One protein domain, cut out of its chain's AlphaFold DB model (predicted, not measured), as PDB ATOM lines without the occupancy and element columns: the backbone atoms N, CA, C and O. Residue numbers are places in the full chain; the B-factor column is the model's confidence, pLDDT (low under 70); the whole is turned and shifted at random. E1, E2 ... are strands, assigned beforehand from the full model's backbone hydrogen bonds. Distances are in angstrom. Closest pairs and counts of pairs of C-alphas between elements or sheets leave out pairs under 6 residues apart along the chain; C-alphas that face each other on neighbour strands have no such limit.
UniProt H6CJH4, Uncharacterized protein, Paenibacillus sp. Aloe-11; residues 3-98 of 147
ATOM      1  N   THR A   3      25.388  11.915   8.312       96.19
ATOM      2  CA  THR A   3      24.037  12.287   7.866       96.19
ATOM      3  C   THR A   3      24.044  12.826   6.445       96.19
ATOM      4  O   THR A   3      25.062  13.294   5.938       96.19
ATOM      5  N   ALA A   4      22.888  12.725   5.787       95.88
ATOM      6  CA  ALA A   4      22.638  13.321   4.483       95.88
ATOM      7  C   ALA A   4      21.718  14.533   4.643       95.88
ATOM      8  O   ALA A   4      20.673  14.430   5.291       95.88
ATOM      9  N   GLU A   5      22.086  15.652   4.028       94.62
ATOM     10  CA  GLU A   5      21.389  16.935   4.150       94.62
ATOM     11  C   GLU A   5      21.197  17.589   2.772       94.62
ATOM     12  O   GLU A   5      21.731  17.120   1.766       94.62
ATOM     13  N   GLY A   6      20.367  18.636   2.698       90.75
ATOM     14  CA  GLY A   6      20.112  19.371   1.446       90.75
ATOM     15  C   GLY A   6      19.225  18.644   0.419       90.75
ATOM     16  O   GLY A   6      19.081  19.079  -0.726       90.75
ATOM     17  N   GLY A   7      18.589  17.536   0.812       92.94
ATOM     18  CA  GLY A   7      17.761  16.709  -0.071       92.94
ATOM     19  C   GLY A   7      18.603  15.852  -1.020       92.94
ATOM     20  O   GLY A   7      19.774  15.635  -0.787       92.94
ATOM     21  N   THR A   8      18.020  15.327  -2.101       89.88
ATOM     22  CA  THR A   8      18.707  14.380  -3.018       89.88
ATOM     23  C   THR A   8      19.019  14.974  -4.398       89.88
ATOM     24  O   THR A   8      19.232  14.249  -5.375       89.88
ATOM     25  N   LYS A   9      18.988  16.307  -4.503       92.19
ATOM     26  CA  LYS A   9      19.215  17.061  -5.746       92.19
ATOM     27  C   LYS A   9      20.599  17.724  -5.712       92.19
ATOM     28  O   LYS A   9      21.533  17.154  -5.171       92.19
ATOM     29  N   TYR A  10      20.757  18.884  -6.343       92.44
ATOM     30  CA  TYR A  10      22.056  19.543  -6.497       92.44
ATOM     31  C   TYR A  10      22.645  20.071  -5.183       92.44
ATOM     32  O   TYR A  10      23.854  20.159  -5.078       92.44
ATOM     33  N   GLN A  11      21.819  20.325  -4.167       95.06
ATOM     34  CA  GLN A  11      22.254  20.763  -2.832       95.06
ATOM     35  C   GLN A  11      22.578  19.598  -1.879       95.06
ATOM     36  O   GLN A  11      22.766  19.820  -0.689       95.06
ATOM     37  N   HIS A  12      22.575  18.355  -2.372       96.19
ATOM     38  CA  HIS A  12      22.827  17.180  -1.543       96.19
ATOM     39  C   HIS A  12      24.240  17.229  -0.962       96.19
ATOM     40  O   HIS A  12      25.188  17.540  -1.684       96.19
ATOM     41  N   ALA A  13      24.348  16.904   0.322       95.62
ATOM     42  CA  ALA A  13      25.603  16.931   1.051       95.62
ATOM     43  C   ALA A  13      25.671  15.828   2.116       95.62
ATOM     44  O   ALA A  13      24.657  15.224   2.490       95.62
ATOM     45  N   VAL A  14      26.884  15.572   2.605       96.25
ATOM     46  CA  VAL A  14      27.163  14.731   3.772       96.25
ATOM     47  C   VAL A  14      27.725  15.590   4.881       96.25
ATOM     48  O   VAL A  14      28.731  16.276   4.691       96.25
ATOM     49  N   SER A  15      27.106  15.468   6.047       94.94
ATOM     50  CA  SER A  15      27.541  16.114   7.275       94.94
ATOM     51  C   SER A  15      28.031  15.053   8.258       94.94
ATOM     52  O   SER A  15      27.465  13.958   8.359       94.94
ATOM     53  N   ILE A  16      29.109  15.359   8.980       95.25
ATOM     54  CA  ILE A  16      29.603  14.517  10.074       95.25
ATOM     55  C   ILE A  16      29.445  15.253  11.399       95.25
ATOM     56  O   ILE A  16      29.649  16.463  11.501       95.25
ATOM     57  N   ALA A  17      29.071  14.489  12.422       96.19
ATOM     58  CA  ALA A  17      29.065  14.917  13.810       96.19
ATOM     59  C   ALA A  17      29.605  13.796  14.709       96.19
ATOM     60  O   ALA A  17      29.417  12.611  14.413       96.19
ATOM     61  N   ARG A  18      30.243  14.127  15.831       94.88
ATOM     62  CA  ARG A  18      30.764  13.151  16.802       94.88
ATOM     63  C   ARG A  18      30.322  13.495  18.221       94.88
ATOM     64  O   ARG A  18      29.873  14.597  18.490       94.88
ATOM     65  N   SER A  19      30.376  12.514  19.108       96.12
ATOM     66  CA  SER A  19      30.020  12.659  20.518       96.12
ATOM     67  C   SER A  19      30.771  11.601  21.316       96.12
ATOM     68  O   SER A  19      30.994  10.498  20.815       96.12
ATOM     69  N   ALA A  20      31.116  11.919  22.563       95.00
ATOM     70  CA  ALA A  20      31.665  10.948  23.508       95.00
ATOM     71  C   ALA A  20      30.605   9.946  24.010       95.00
ATOM     72  O   ALA A  20      30.944   8.856  24.467       95.00
ATOM     73  N   THR A  21      29.317  10.294  23.922       95.69
ATOM     74  CA  THR A  21      28.195   9.441  24.331       95.69
ATOM     75  C   THR A  21      27.244   9.200  23.159       95.69
ATOM     76  O   THR A  21      27.045  10.063  22.300       95.69
ATOM     77  N   LEU A  22      26.590   8.036  23.131       94.44
ATOM     78  CA  LEU A  22      25.657   7.690  22.053       94.44
ATOM     79  C   LEU A  22      24.476   8.674  21.942       94.44
ATOM     80  O   LEU A  22      23.989   8.921  20.840       94.44
ATOM     81  N   LEU A  23      24.027   9.233  23.069       96.69
ATOM     82  CA  LEU A  23      22.877  10.143  23.140       96.69
ATOM     83  C   LEU A  23      23.253  11.627  22.998       96.69
ATOM     84  O   LEU A  23      22.363  12.473  22.960       96.69
ATOM     85  N   GLY A  24      24.544  11.947  22.879       93.56
ATOM     86  CA  GLY A  24      25.015  13.317  22.706       93.56
ATOM     87  C   GLY A  24      25.365  14.050  24.013       93.56
ATOM     88  O   GLY A  24      25.380  13.456  25.095       93.56
ATOM     89  N   PRO A  25      25.644  15.360  23.930       96.50
ATOM     90  CA  PRO A  25      25.480  16.215  22.750       96.50
ATOM     91  C   PRO A  25      26.463  15.877  21.622       96.50
ATOM     92  O   PRO A  25      27.605  15.507  21.872       96.50
ATOM     93  N   TYR A  26      26.002  15.996  20.375       96.75
ATOM     94  CA  TYR A  26      26.851  15.822  19.197       96.75
ATOM     95  C   TYR A  26      27.463  17.159  18.788       96.75
ATOM     96  O   TYR A  26      26.737  18.125  18.562       96.75
ATOM     97  N   GLU A  27      28.784  17.194  18.655       96.56
ATOM     98  CA  GLU A  27      29.491  18.290  18.004       96.56
ATOM     99  C   GLU A  27      29.562  18.038  16.499       96.56
ATOM    100  O   GLU A  27      29.817  16.921  16.042       96.56
ATOM    101  N   VAL A  28      29.284  19.081  15.729       96.38
ATOM    102  CA  VAL A  28      29.258  19.060  14.268       96.38
ATOM    103  C   VAL A  28      30.655  19.406  13.756       96.38
ATOM    104  O   VAL A  28      31.323  20.256  14.341       96.38
ATOM    105  N   ASP A  29      31.091  18.758  12.676       94.75
ATOM    106  CA  ASP A  29      32.372  19.075  12.040       94.75
ATOM    107  C   ASP A  29      32.433  20.569  11.661       94.75
ATOM    108  O   ASP A  29      31.559  21.034  10.919       94.75
ATOM    109  N   PRO A  30      33.438  21.331  12.136       93.88
ATOM    110  CA  PRO A  30      33.574  22.752  11.821       93.88
ATOM    111  C   PRO A  30      33.722  23.041  10.324       93.88
ATOM    112  O   PRO A  30      33.419  24.147   9.888       93.88
ATOM    113  N   LEU A  31      34.199  22.060   9.548       91.69
ATOM    114  CA  LEU A  31      34.384  22.166   8.099       91.69
ATOM    115  C   LEU A  31      33.241  21.522   7.305       91.69
ATOM    116  O   LEU A  31      33.418  21.205   6.131       91.69
ATOM    117  N   ASN A  32      32.076  21.299   7.923       88.12
ATOM    118  CA  ASN A  32      30.928  20.781   7.189       88.12
ATOM    119  C   ASN A  32      30.521  21.708   6.023       88.12
ATOM    120  O   ASN A  32      30.588  22.933   6.155       88.12
ATOM    121  N   PRO A  33      30.018  21.139   4.911       92.81
ATOM    122  CA  PRO A  33      29.809  19.706   4.677       92.81
ATOM    123  C   PRO A  33      31.103  18.950   4.329       92.81
ATOM    124  O   PRO A  33      31.933  19.433   3.567       92.81
ATOM    125  N   MET A  34      31.235  17.711   4.818       91.88
ATOM    126  CA  MET A  34      32.379  16.835   4.507       91.88
ATOM    127  C   MET A  34      32.441  16.459   3.014       91.88
ATOM    128  O   MET A  34      33.523  16.300   2.450       91.88
ATOM    129  N   LEU A  35      31.281  16.292   2.371       93.31
ATOM    130  CA  LEU A  35      31.166  16.040   0.934       93.31
ATOM    131  C   LEU A  35      29.958  16.786   0.376       93.31
ATOM    132  O   LEU A  35      28.841  16.593   0.850       93.31
ATOM    133  N   THR A  36      30.172  17.570  -0.673       94.25
ATOM    134  CA  THR A  36      29.110  18.165  -1.485       94.25
ATOM    135  C   THR A  36      29.616  18.394  -2.908       94.25
ATOM    136  O   THR A  36      30.821  18.484  -3.142       94.25
ATOM    137  N   SER A  37      28.697  18.491  -3.866       93.94
ATOM    138  CA  SER A  37      28.981  19.022  -5.206       93.94
ATOM    139  C   SER A  37      28.193  20.304  -5.504       93.94
ATOM    140  O   SER A  37      28.186  20.752  -6.647       93.94
ATOM    141  N   SER A  38      27.479  20.855  -4.514       90.75
ATOM    142  CA  SER A  38      26.499  21.939  -4.684       90.75
ATOM    143  C   SER A  38      27.057  23.182  -5.351       90.75
ATOM    144  O   SER A  38      26.414  23.744  -6.234       90.75
ATOM    145  N   ASP A  39      28.265  23.565  -4.955       86.62
ATOM    146  CA  ASP A  39      28.913  24.809  -5.374       86.62
ATOM    147  C   ASP A  39      29.946  24.577  -6.487       86.62
ATOM    148  O   ASP A  39      30.709  25.471  -6.842       86.62
ATOM    149  N   HIS A  40      29.944  23.371  -7.061       89.06
ATOM    150  CA  HIS A  40      30.961  22.879  -7.982       89.06
ATOM    151  C   HIS A  40      30.332  22.307  -9.254       89.06
ATOM    152  O   HIS A  40      30.383  21.103  -9.528       89.06
ATOM    153  N   SER A  41      29.688  23.172 -10.040       88.94
ATOM    154  CA  SER A  41      29.009  22.798 -11.293       88.94
ATOM    155  C   SER A  41      29.934  22.202 -12.365       88.94
ATOM    156  O   SER A  41      29.475  21.478 -13.246       88.94
ATOM    157  N   GLU A  42      31.237  22.469 -12.273       88.81
ATOM    158  CA  GLU A  42      32.290  21.942 -13.139       88.81
ATOM    159  C   GLU A  42      32.566  20.447 -12.920       88.81
ATOM    160  O   GLU A  42      33.158  19.792 -13.782       88.81
ATOM    161  N   LEU A  43      32.140  19.882 -11.784       89.88
ATOM    162  CA  LEU A  43      32.345  18.468 -11.493       89.88
ATOM    163  C   LEU A  43      31.456  17.591 -12.376       89.88
ATOM    164  O   LEU A  43      30.245  17.788 -12.494       89.88
ATOM    165  N   VAL A  44      32.053  16.535 -12.928       91.94
ATOM    166  CA  VAL A  44      31.331  15.528 -13.724       91.94
ATOM    167  C   VAL A  44      30.285  14.794 -12.879       91.94
ATOM    168  O   VAL A  44      29.220  14.421 -13.372       91.94
ATOM    169  N   LEU A  45      30.597  14.563 -11.602       93.56
ATOM    170  CA  LEU A  45      29.719  13.895 -10.651       93.56
ATOM    171  C   LEU A  45      29.052  14.938  -9.760       93.56
ATOM    172  O   LEU A  45      29.718  15.683  -9.049       93.56
ATOM    173  N   GLN A  46      27.724  14.958  -9.803       95.19
ATOM    174  CA  GLN A  46      26.877  15.897  -9.080       95.19
ATOM    175  C   GLN A  46      26.022  15.179  -8.031       95.19
ATOM    176  O   GLN A  46      25.918  13.952  -8.032       95.19
ATOM    177  N   LYS A  47      25.337  15.941  -7.171       95.69
ATOM    178  CA  LYS A  47      24.387  15.433  -6.163       95.69
ATOM    179  C   LYS A  47      25.047  14.479  -5.161       95.69
ATOM    180  O   LYS A  47      24.421  13.506  -4.730       95.69
ATOM    181  N   ALA A  48      26.320  14.728  -4.857       95.38
ATOM    182  CA  ALA A  48      27.115  13.887  -3.979       95.38
ATOM    183  C   ALA A  48      26.552  13.916  -2.554       95.38
ATOM    184  O   ALA A  48      26.481  14.968  -1.937       95.38
ATOM    185  N   GLY A  49      26.153  12.762  -2.024       94.94
ATOM    186  CA  GLY A  49      25.730  12.679  -0.632       94.94
ATOM    187  C   GLY A  49      25.289  11.280  -0.215       94.94
ATOM    188  O   GLY A  49      25.566  10.315  -0.925       94.94
ATOM    189  N   HIS A  50      24.584  11.156   0.914       96.56
ATOM    190  CA  HIS A  50      24.114   9.871   1.459       96.56
ATOM    191  C   HIS A  50      25.243   8.836   1.557       96.56
ATOM    192  O   HIS A  50      25.269   7.823   0.854       96.56
ATOM    193  N   ALA A  51      26.216   9.159   2.398       95.62
ATOM    194  CA  ALA A  51      27.441   8.401   2.520       95.62
ATOM    195  C   ALA A  51      27.357   7.267   3.545       95.62
ATOM    196  O   ALA A  51      26.615   7.333   4.524       95.62
ATOM    197  N   SER A  52      28.206   6.265   3.338       96.62
ATOM    198  CA  SER A  52      28.541   5.226   4.302       96.62
ATOM    199  C   SER A  52      30.056   5.035   4.339       96.62
ATOM    200  O   SER A  52      30.717   5.071   3.298       96.62
ATOM    201  N   LEU A  53      30.602   4.840   5.537       95.88
ATOM    202  CA  LEU A  53      32.033   4.676   5.770       95.88
ATOM    203  C   LEU A  53      32.411   3.206   5.900       95.88
ATOM    204  O   LEU A  53      31.671   2.412   6.482       95.88
ATOM    205  N   VAL A  54      33.595   2.867   5.404       96.50
ATOM    206  CA  VAL A  54      34.207   1.551   5.578       96.50
ATOM    207  C   VAL A  54      35.703   1.698   5.829       96.50
ATOM    208  O   VAL A  54      36.381   2.491   5.177       96.50
ATOM    209  N   GLU A  55      36.208   0.915   6.774       97.00
ATOM    210  CA  GLU A  55      37.634   0.734   7.020       97.00
ATOM    211  C   GLU A  55      38.071  -0.605   6.417       97.00
ATOM    212  O   GLU A  55      37.399  -1.628   6.575       97.00
ATOM    213  N   THR A  56      39.179  -0.599   5.683       95.31
ATOM    214  CA  THR A  56      39.777  -1.821   5.131       95.31
ATOM    215  C   THR A  56      40.599  -2.557   6.183       95.31
ATOM    216  O   THR A  56      41.013  -1.989   7.189       95.31
ATOM    217  N   GLN A  57      40.958  -3.815   5.911       96.75
ATOM    218  CA  GLN A  57      41.855  -4.588   6.779       96.75
ATOM    219  C   GLN A  57      43.253  -3.969   6.966       96.75
ATOM    220  O   GLN A  57      43.981  -4.376   7.866       96.75
ATOM    221  N   ASN A  58      43.628  -3.003   6.120       95.94
ATOM    222  CA  ASN A  58      44.907  -2.300   6.180       95.94
ATOM    223  C   ASN A  58      44.809  -0.950   6.922       95.94
ATOM    224  O   ASN A  58      45.789  -0.210   6.943       95.94
ATOM    225  N   GLY A  59      43.646  -0.603   7.489       94.50
ATOM    226  CA  GLY A  59      43.416   0.674   8.181       94.50
ATOM    227  C   GLY A  59      43.125   1.862   7.256       94.50
ATOM    228  O   GLY A  59      43.095   3.008   7.701       94.50
ATOM    229  N   GLU A  60      42.916   1.627   5.958       95.56
ATOM    230  CA  GLU A  60      42.505   2.685   5.026       95.56
ATOM    231  C   GLU A  60      40.999   2.930   5.112       95.56
ATOM    232  O   GLU A  60      40.217   1.975   5.115       95.56
ATOM    233  N   TRP A  61      40.595   4.199   5.095       96.50
ATOM    234  CA  TRP A  61      39.194   4.601   5.146       96.50
ATOM    235  C   TRP A  61      38.666   4.969   3.764       96.50
ATOM    236  O   TRP A  61      39.328   5.664   2.992       96.50
ATOM    237  N   TYR A  62      37.444   4.535   3.475       95.94
ATOM    238  CA  TYR A  62      36.722   4.890   2.263       95.94
ATOM    239  C   TYR A  62      35.292   5.314   2.578       95.94
ATOM    240  O   TYR A  62      34.655   4.820   3.511       95.94
ATOM    241  N   LEU A  63      34.779   6.213   1.746       95.38
ATOM    242  CA  LEU A  63      33.427   6.738   1.805       95.38
ATOM    243  C   LEU A  63      32.697   6.372   0.513       95.38
ATOM    244  O   LEU A  63      33.008   6.881  -0.564       95.38
ATOM    245  N   ALA A  64      31.730   5.464   0.622       96.44
ATOM    246  CA  ALA A  64      30.805   5.149  -0.459       96.44
ATOM    247  C   ALA A  64      29.636   6.133  -0.406       96.44
ATOM    248  O   ALA A  64      29.040   6.310   0.654       96.44
ATOM    249  N   HIS A  65      29.286   6.760  -1.524       95.88
ATOM    250  CA  HIS A  65      28.198   7.737  -1.579       95.88
ATOM    251  C   HIS A  65      27.420   7.637  -2.887       95.88
ATOM    252  O   HIS A  65      27.902   7.079  -3.878       95.88
ATOM    253  N   LEU A  66      26.212   8.199  -2.899       95.25
ATOM    254  CA  LEU A  66      25.466   8.352  -4.140       95.25
ATOM    255  C   LEU A  66      25.880   9.638  -4.858       95.25
ATOM    256  O   LEU A  66      26.271  10.626  -4.234       95.25
ATOM    257  N   CYS A  67      25.776   9.621  -6.178       96.19
ATOM    258  CA  CYS A  67      25.945  10.776  -7.050       96.19
ATOM    259  C   CYS A  67      25.058  10.622  -8.294       96.19
ATOM    260  O   CYS A  67      24.351   9.630  -8.464       96.19
ATOM    261  N   GLY A  68      25.088  11.599  -9.190       94.44
ATOM    262  CA  GLY A  68      24.488  11.511 -10.512       94.44
ATOM    263  C   GLY A  68      25.344  12.228 -11.541       94.44
ATOM    264  O   GLY A  68      25.992  13.226 -11.234       94.44
ATOM    265  N   ARG A  69      25.324  11.731 -12.775       95.12
ATOM    266  CA  ARG A  69      26.012  12.345 -13.912       95.12
ATOM    267  C   ARG A  69      24.983  13.060 -14.792       95.12
ATOM    268  O   ARG A  69      24.198  12.384 -15.463       95.12
ATOM    269  N   PRO A  70      24.868  14.396 -14.714       94.56
ATOM    270  CA  PRO A  70      23.894  15.125 -15.511       94.56
ATOM    271  C   PRO A  70      24.317  15.200 -16.983       94.56
ATOM    272  O   PRO A  70      25.499  15.261 -17.308       94.56
ATOM    273  N   THR A  71      23.334  15.228 -17.879       93.75
ATOM    274  CA  THR A  71      23.516  15.681 -19.261       93.75
ATOM    275  C   THR A  71      23.649  17.208 -19.307       93.75
ATOM    276  O   THR A  71      23.453  17.886 -18.296       93.75
ATOM    277  N   ALA A  72      23.896  17.771 -20.494       90.62
ATOM    278  CA  ALA A  72      23.897  19.223 -20.705       90.62
ATOM    279  C   ALA A  72      22.576  19.911 -20.280       90.62
ATOM    280  O   ALA A  72      22.573  21.088 -19.945       90.62
ATOM    281  N   GLU A  73      21.463  19.172 -20.232       92.88
ATOM    282  CA  GLU A  73      20.147  19.654 -19.780       92.88
ATOM    283  C   GLU A  73      19.933  19.507 -18.262       92.88
ATOM    284  O   GLU A  73      18.805  19.612 -17.778       92.88
ATOM    285  N   LEU A  74      20.982  19.193 -17.492       91.62
ATOM    286  CA  LEU A  74      20.917  18.969 -16.041       91.62
ATOM    287  C   LEU A  74      19.992  17.806 -15.635       91.62
ATOM    288  O   LEU A  74      19.404  17.788 -14.545       91.62
ATOM    289  N   ARG A  75      19.885  16.789 -16.499       93.31
ATOM    290  CA  ARG A  75      19.096  15.571 -16.265       93.31
ATOM    291  C   ARG A  75      20.006  14.371 -16.035       93.31
ATOM    292  O   ARG A  75      20.955  14.165 -16.777       93.31
ATOM    293  N   CYS A  76      19.696  13.544 -15.039       93.56
ATOM    294  CA  CYS A  76      20.434  12.305 -14.767       93.56
ATOM    295  C   CYS A  76      19.652  11.115 -15.335       93.56
ATOM    296  O   CYS A  76      18.854  10.503 -14.628       93.56
ATOM    297  N   THR A  77      19.846  10.809 -16.619       94.88
ATOM    298  CA  THR A  77      19.105   9.742 -17.320       94.88
ATOM    299  C   THR A  77      19.427   8.340 -16.798       94.88
ATOM    300  O   THR A  77      18.578   7.458 -16.861       94.88
ATOM    301  N   LEU A  78      20.618   8.145 -16.222       94.12
ATOM    302  CA  LEU A  78      21.050   6.889 -15.595       94.12
ATOM    303  C   LEU A  78      20.569   6.730 -14.140       94.12
ATOM    304  O   LEU A  78      20.868   5.730 -13.495       94.12
ATOM    305  N   GLY A  79      19.827   7.705 -13.606       94.25
ATOM    306  CA  GLY A  79      19.448   7.728 -12.196       94.25
ATOM    307  C   GLY A  79      20.610   8.133 -11.284       94.25
ATOM    308  O   GLY A  79      21.406   9.006 -11.632       94.25
ATOM    309  N   ARG A  80      20.656   7.541 -10.084       95.25
ATOM    310  CA  ARG A  80      21.732   7.747  -9.104       95.25
ATOM    311  C   ARG A  80      22.726   6.598  -9.202       95.25
ATOM    312  O   ARG A  80      22.323   5.439  -9.231       95.25
ATOM    313  N   GLU A  81      24.000   6.940  -9.221       96.31
ATOM    314  CA  GLU A  81      25.132   6.020  -9.290       96.31
ATOM    315  C   GLU A  81      25.865   6.005  -7.942       96.31
ATOM    316  O   GLU A  81      25.670   6.895  -7.112       96.31
ATOM    317  N   THR A  82      26.707   4.997  -7.720       95.94
ATOM    318  CA  THR A  82      27.560   4.899  -6.527       95.94
ATOM    319  C   THR A  82      28.988   5.295  -6.879       95.94
ATOM    320  O   THR A  82      29.540   4.802  -7.861       95.94
ATOM    321  N   ALA A  83      29.586   6.149  -6.056       94.62
ATOM    322  CA  ALA A  83      30.988   6.536  -6.130       94.62
ATOM    323  C   ALA A  83      31.699   6.224  -4.806       94.62
ATOM    324  O   ALA A  83      31.059   6.043  -3.766       94.62
ATOM    325  N   LEU A  84      33.028   6.130  -4.865       94.94
ATOM    326  CA  LEU A  84      33.886   5.796  -3.733       94.94
ATOM    327  C   LEU A  84      34.986   6.850  -3.611       94.94
ATOM    328  O   LEU A  84      35.670   7.132  -4.592       94.94
ATOM    329  N   GLN A  85      35.156   7.405  -2.414       93.50
ATOM    330  CA  GLN A  85      36.214   8.361  -2.090       93.50
ATOM    331  C   GLN A  85      37.161   7.759  -1.059       93.50
ATOM    332  O   GLN A  85      36.707   7.070  -0.143       93.50
ATOM    333  N   ARG A  86      38.464   8.024  -1.189       94.88
ATOM    334  CA  ARG A  86      39.417   7.702  -0.123       94.88
ATOM    335  C   ARG A  86      39.339   8.781   0.949       94.88
ATOM    336  O   ARG A  86      39.203   9.964   0.638       94.88
ATOM    337  N   CYS A  87      39.433   8.367   2.203       94.94
ATOM    338  CA  CYS A  87      39.380   9.249   3.351       94.94
ATOM    339  C   CYS A  87      40.614   9.102   4.236       94.94
ATOM    340  O   CYS A  87      41.269   8.059   4.262       94.94
ATOM    341  N   PHE A  88      40.896  10.154   4.991       94.56
ATOM    342  CA  PHE A  88      41.921  10.164   6.025       94.56
ATOM    343  C   PHE A  88      41.418  10.934   7.246       94.56
ATOM    344  O   PHE A  88      40.515  11.762   7.131       94.56
ATOM    345  N   TRP A  89      41.980  10.640   8.414       93.56
ATOM    346  CA  TRP A  89      41.729  11.404   9.632       93.56
ATOM    347  C   TRP A  89      42.727  12.557   9.712       93.56
ATOM    348  O   TRP A  89      43.919  12.337   9.497       93.56
ATOM    349  N   ASP A  90      42.242  13.767   9.976       92.75
ATOM    350  CA  ASP A  90      43.097  14.922  10.247       92.75
ATOM    351  C   ASP A  90      43.575  14.955  11.708       92.75
ATOM    352  O   ASP A  90      43.120  14.178  12.553       92.75
ATOM    353  N   ASP A  91      44.484  15.885  12.012       94.25
ATOM    354  CA  ASP A  91      45.069  16.050  13.351       94.25
ATOM    355  C   ASP A  91      44.029  16.431  14.420       94.25
ATOM    356  O   ASP A  91      44.242  16.211  15.610       94.25
ATOM    357  N   ASN A  92      42.877  16.967  14.005       92.00
ATOM    358  CA  ASN A  92      41.773  17.325  14.892       92.00
ATOM    359  C   ASN A  92      40.801  16.154  15.116       92.00
ATOM    360  O   ASN A  92      39.775  16.316  15.788       92.00
ATOM    361  N   GLY A  93      41.092  14.978  14.554       92.75
ATOM    362  CA  GLY A  93      40.274  13.777  14.671       92.75
ATOM    363  C   GLY A  93      38.979  13.845  13.861       92.75
ATOM    364  O   GLY A  93      37.969  13.271  14.280       92.75
ATOM    365  N   TRP A  94      38.976  14.560  12.738       94.38
ATOM    366  CA  TRP A  94      37.870  14.594  11.786       94.38
ATOM    367  C   TRP A  94      38.232  13.887  10.487       94.38
ATOM    368  O   TRP A  94      39.383  13.874  10.052       94.38
ATOM    369  N   LEU A  95      37.228  13.295   9.846       93.06
ATOM    370  CA  LEU A  95      37.426  12.597   8.589       93.06
ATOM    371  C   LEU A  95      37.425  13.596   7.423       93.06
ATOM    372  O   LEU A  95      36.572  14.480   7.332       93.06
ATOM    373  N   ARG A  96      38.370  13.438   6.505       93.50
ATOM    374  CA  ARG A  96      38.557  14.269   5.311       93.50
ATOM    375  C   ARG A  96      38.597  13.395   4.067       93.50
ATOM    376  O   ARG A  96      38.897  12.206   4.152       93.50
ATOM    377  N   ILE A  97      38.289  13.982   2.914       92.06
ATOM    378  CA  ILE A  97      38.365  13.310   1.612       92.06
ATOM    379  C   ILE A  97      39.705  13.634   0.963       92.06
ATOM    380  O   ILE A  97      40.132  14.787   0.934       92.06
ATOM    381  N   GLU A  98      40.379  12.608   0.451       88.62
ATOM    382  CA  GLU A  98      41.629  12.791  -0.271       88.62
ATOM    383  C   GLU A  98      41.370  13.253  -1.709       88.62
ATOM    384  O   GLU A  98      40.741  12.549  -2.494       88.62
TER     385      GLU A  98
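Overview. This is residues 3 to 98 of the 147 residues of an uncharacterized protein of Paenibacillus sp. Aloe-11 (UniProt H6CJH4). A curled, strongly twisted four-strand sheet, E3-E4-E5-E6, faces the small hairpin E1-E2 in an uneven sandwich of two sheets. The 96 printed residues have six named strands, E1 to E6 along the chain, and no named helix; the class is all strand, with 39 residues in named elements, under half. Both sheets are antiparallel, the larger a meander, each strand beside the one before. The whole is compact, radius of gyration of the C-alphas 14.4 A, spanning 45 by 31 by 21 A.

Arrangement. E1, residues 3 to 5, and E2, residues 13 to 18, form a hairpin, with N 3 and O 15 within hydrogen-bond range at 2.9 A. E3, residues 46 to 55, bends by 64 degrees at residue 50; the closest C-alphas of E2 and E3, Ala 13 and Gly 49, are 4.6 A apart. Hairpins join E3 to E4, residues 61 to 68 (N 52 and O 64, 2.8 A), E4 to E5, residues 81 to 89 (N 65 and O 83, 2.9 A), and E5 to E6, residues 95 to 97 (N 96 and O 88, 2.8 A).

Along the chain. E1 begins at C-alpha 3 (24.037, 12.287, 7.866); E6 ends at C-alpha 97 (38.365, 13.310, 1.612). E3 measures 24.6 A, E4 22.6 A, E5 25.7 A.

Size, cuts and confidence. The printed part has no cut. The links E2 to E3 and E4 to E5 are long. No printed residue is under pLDDT 70.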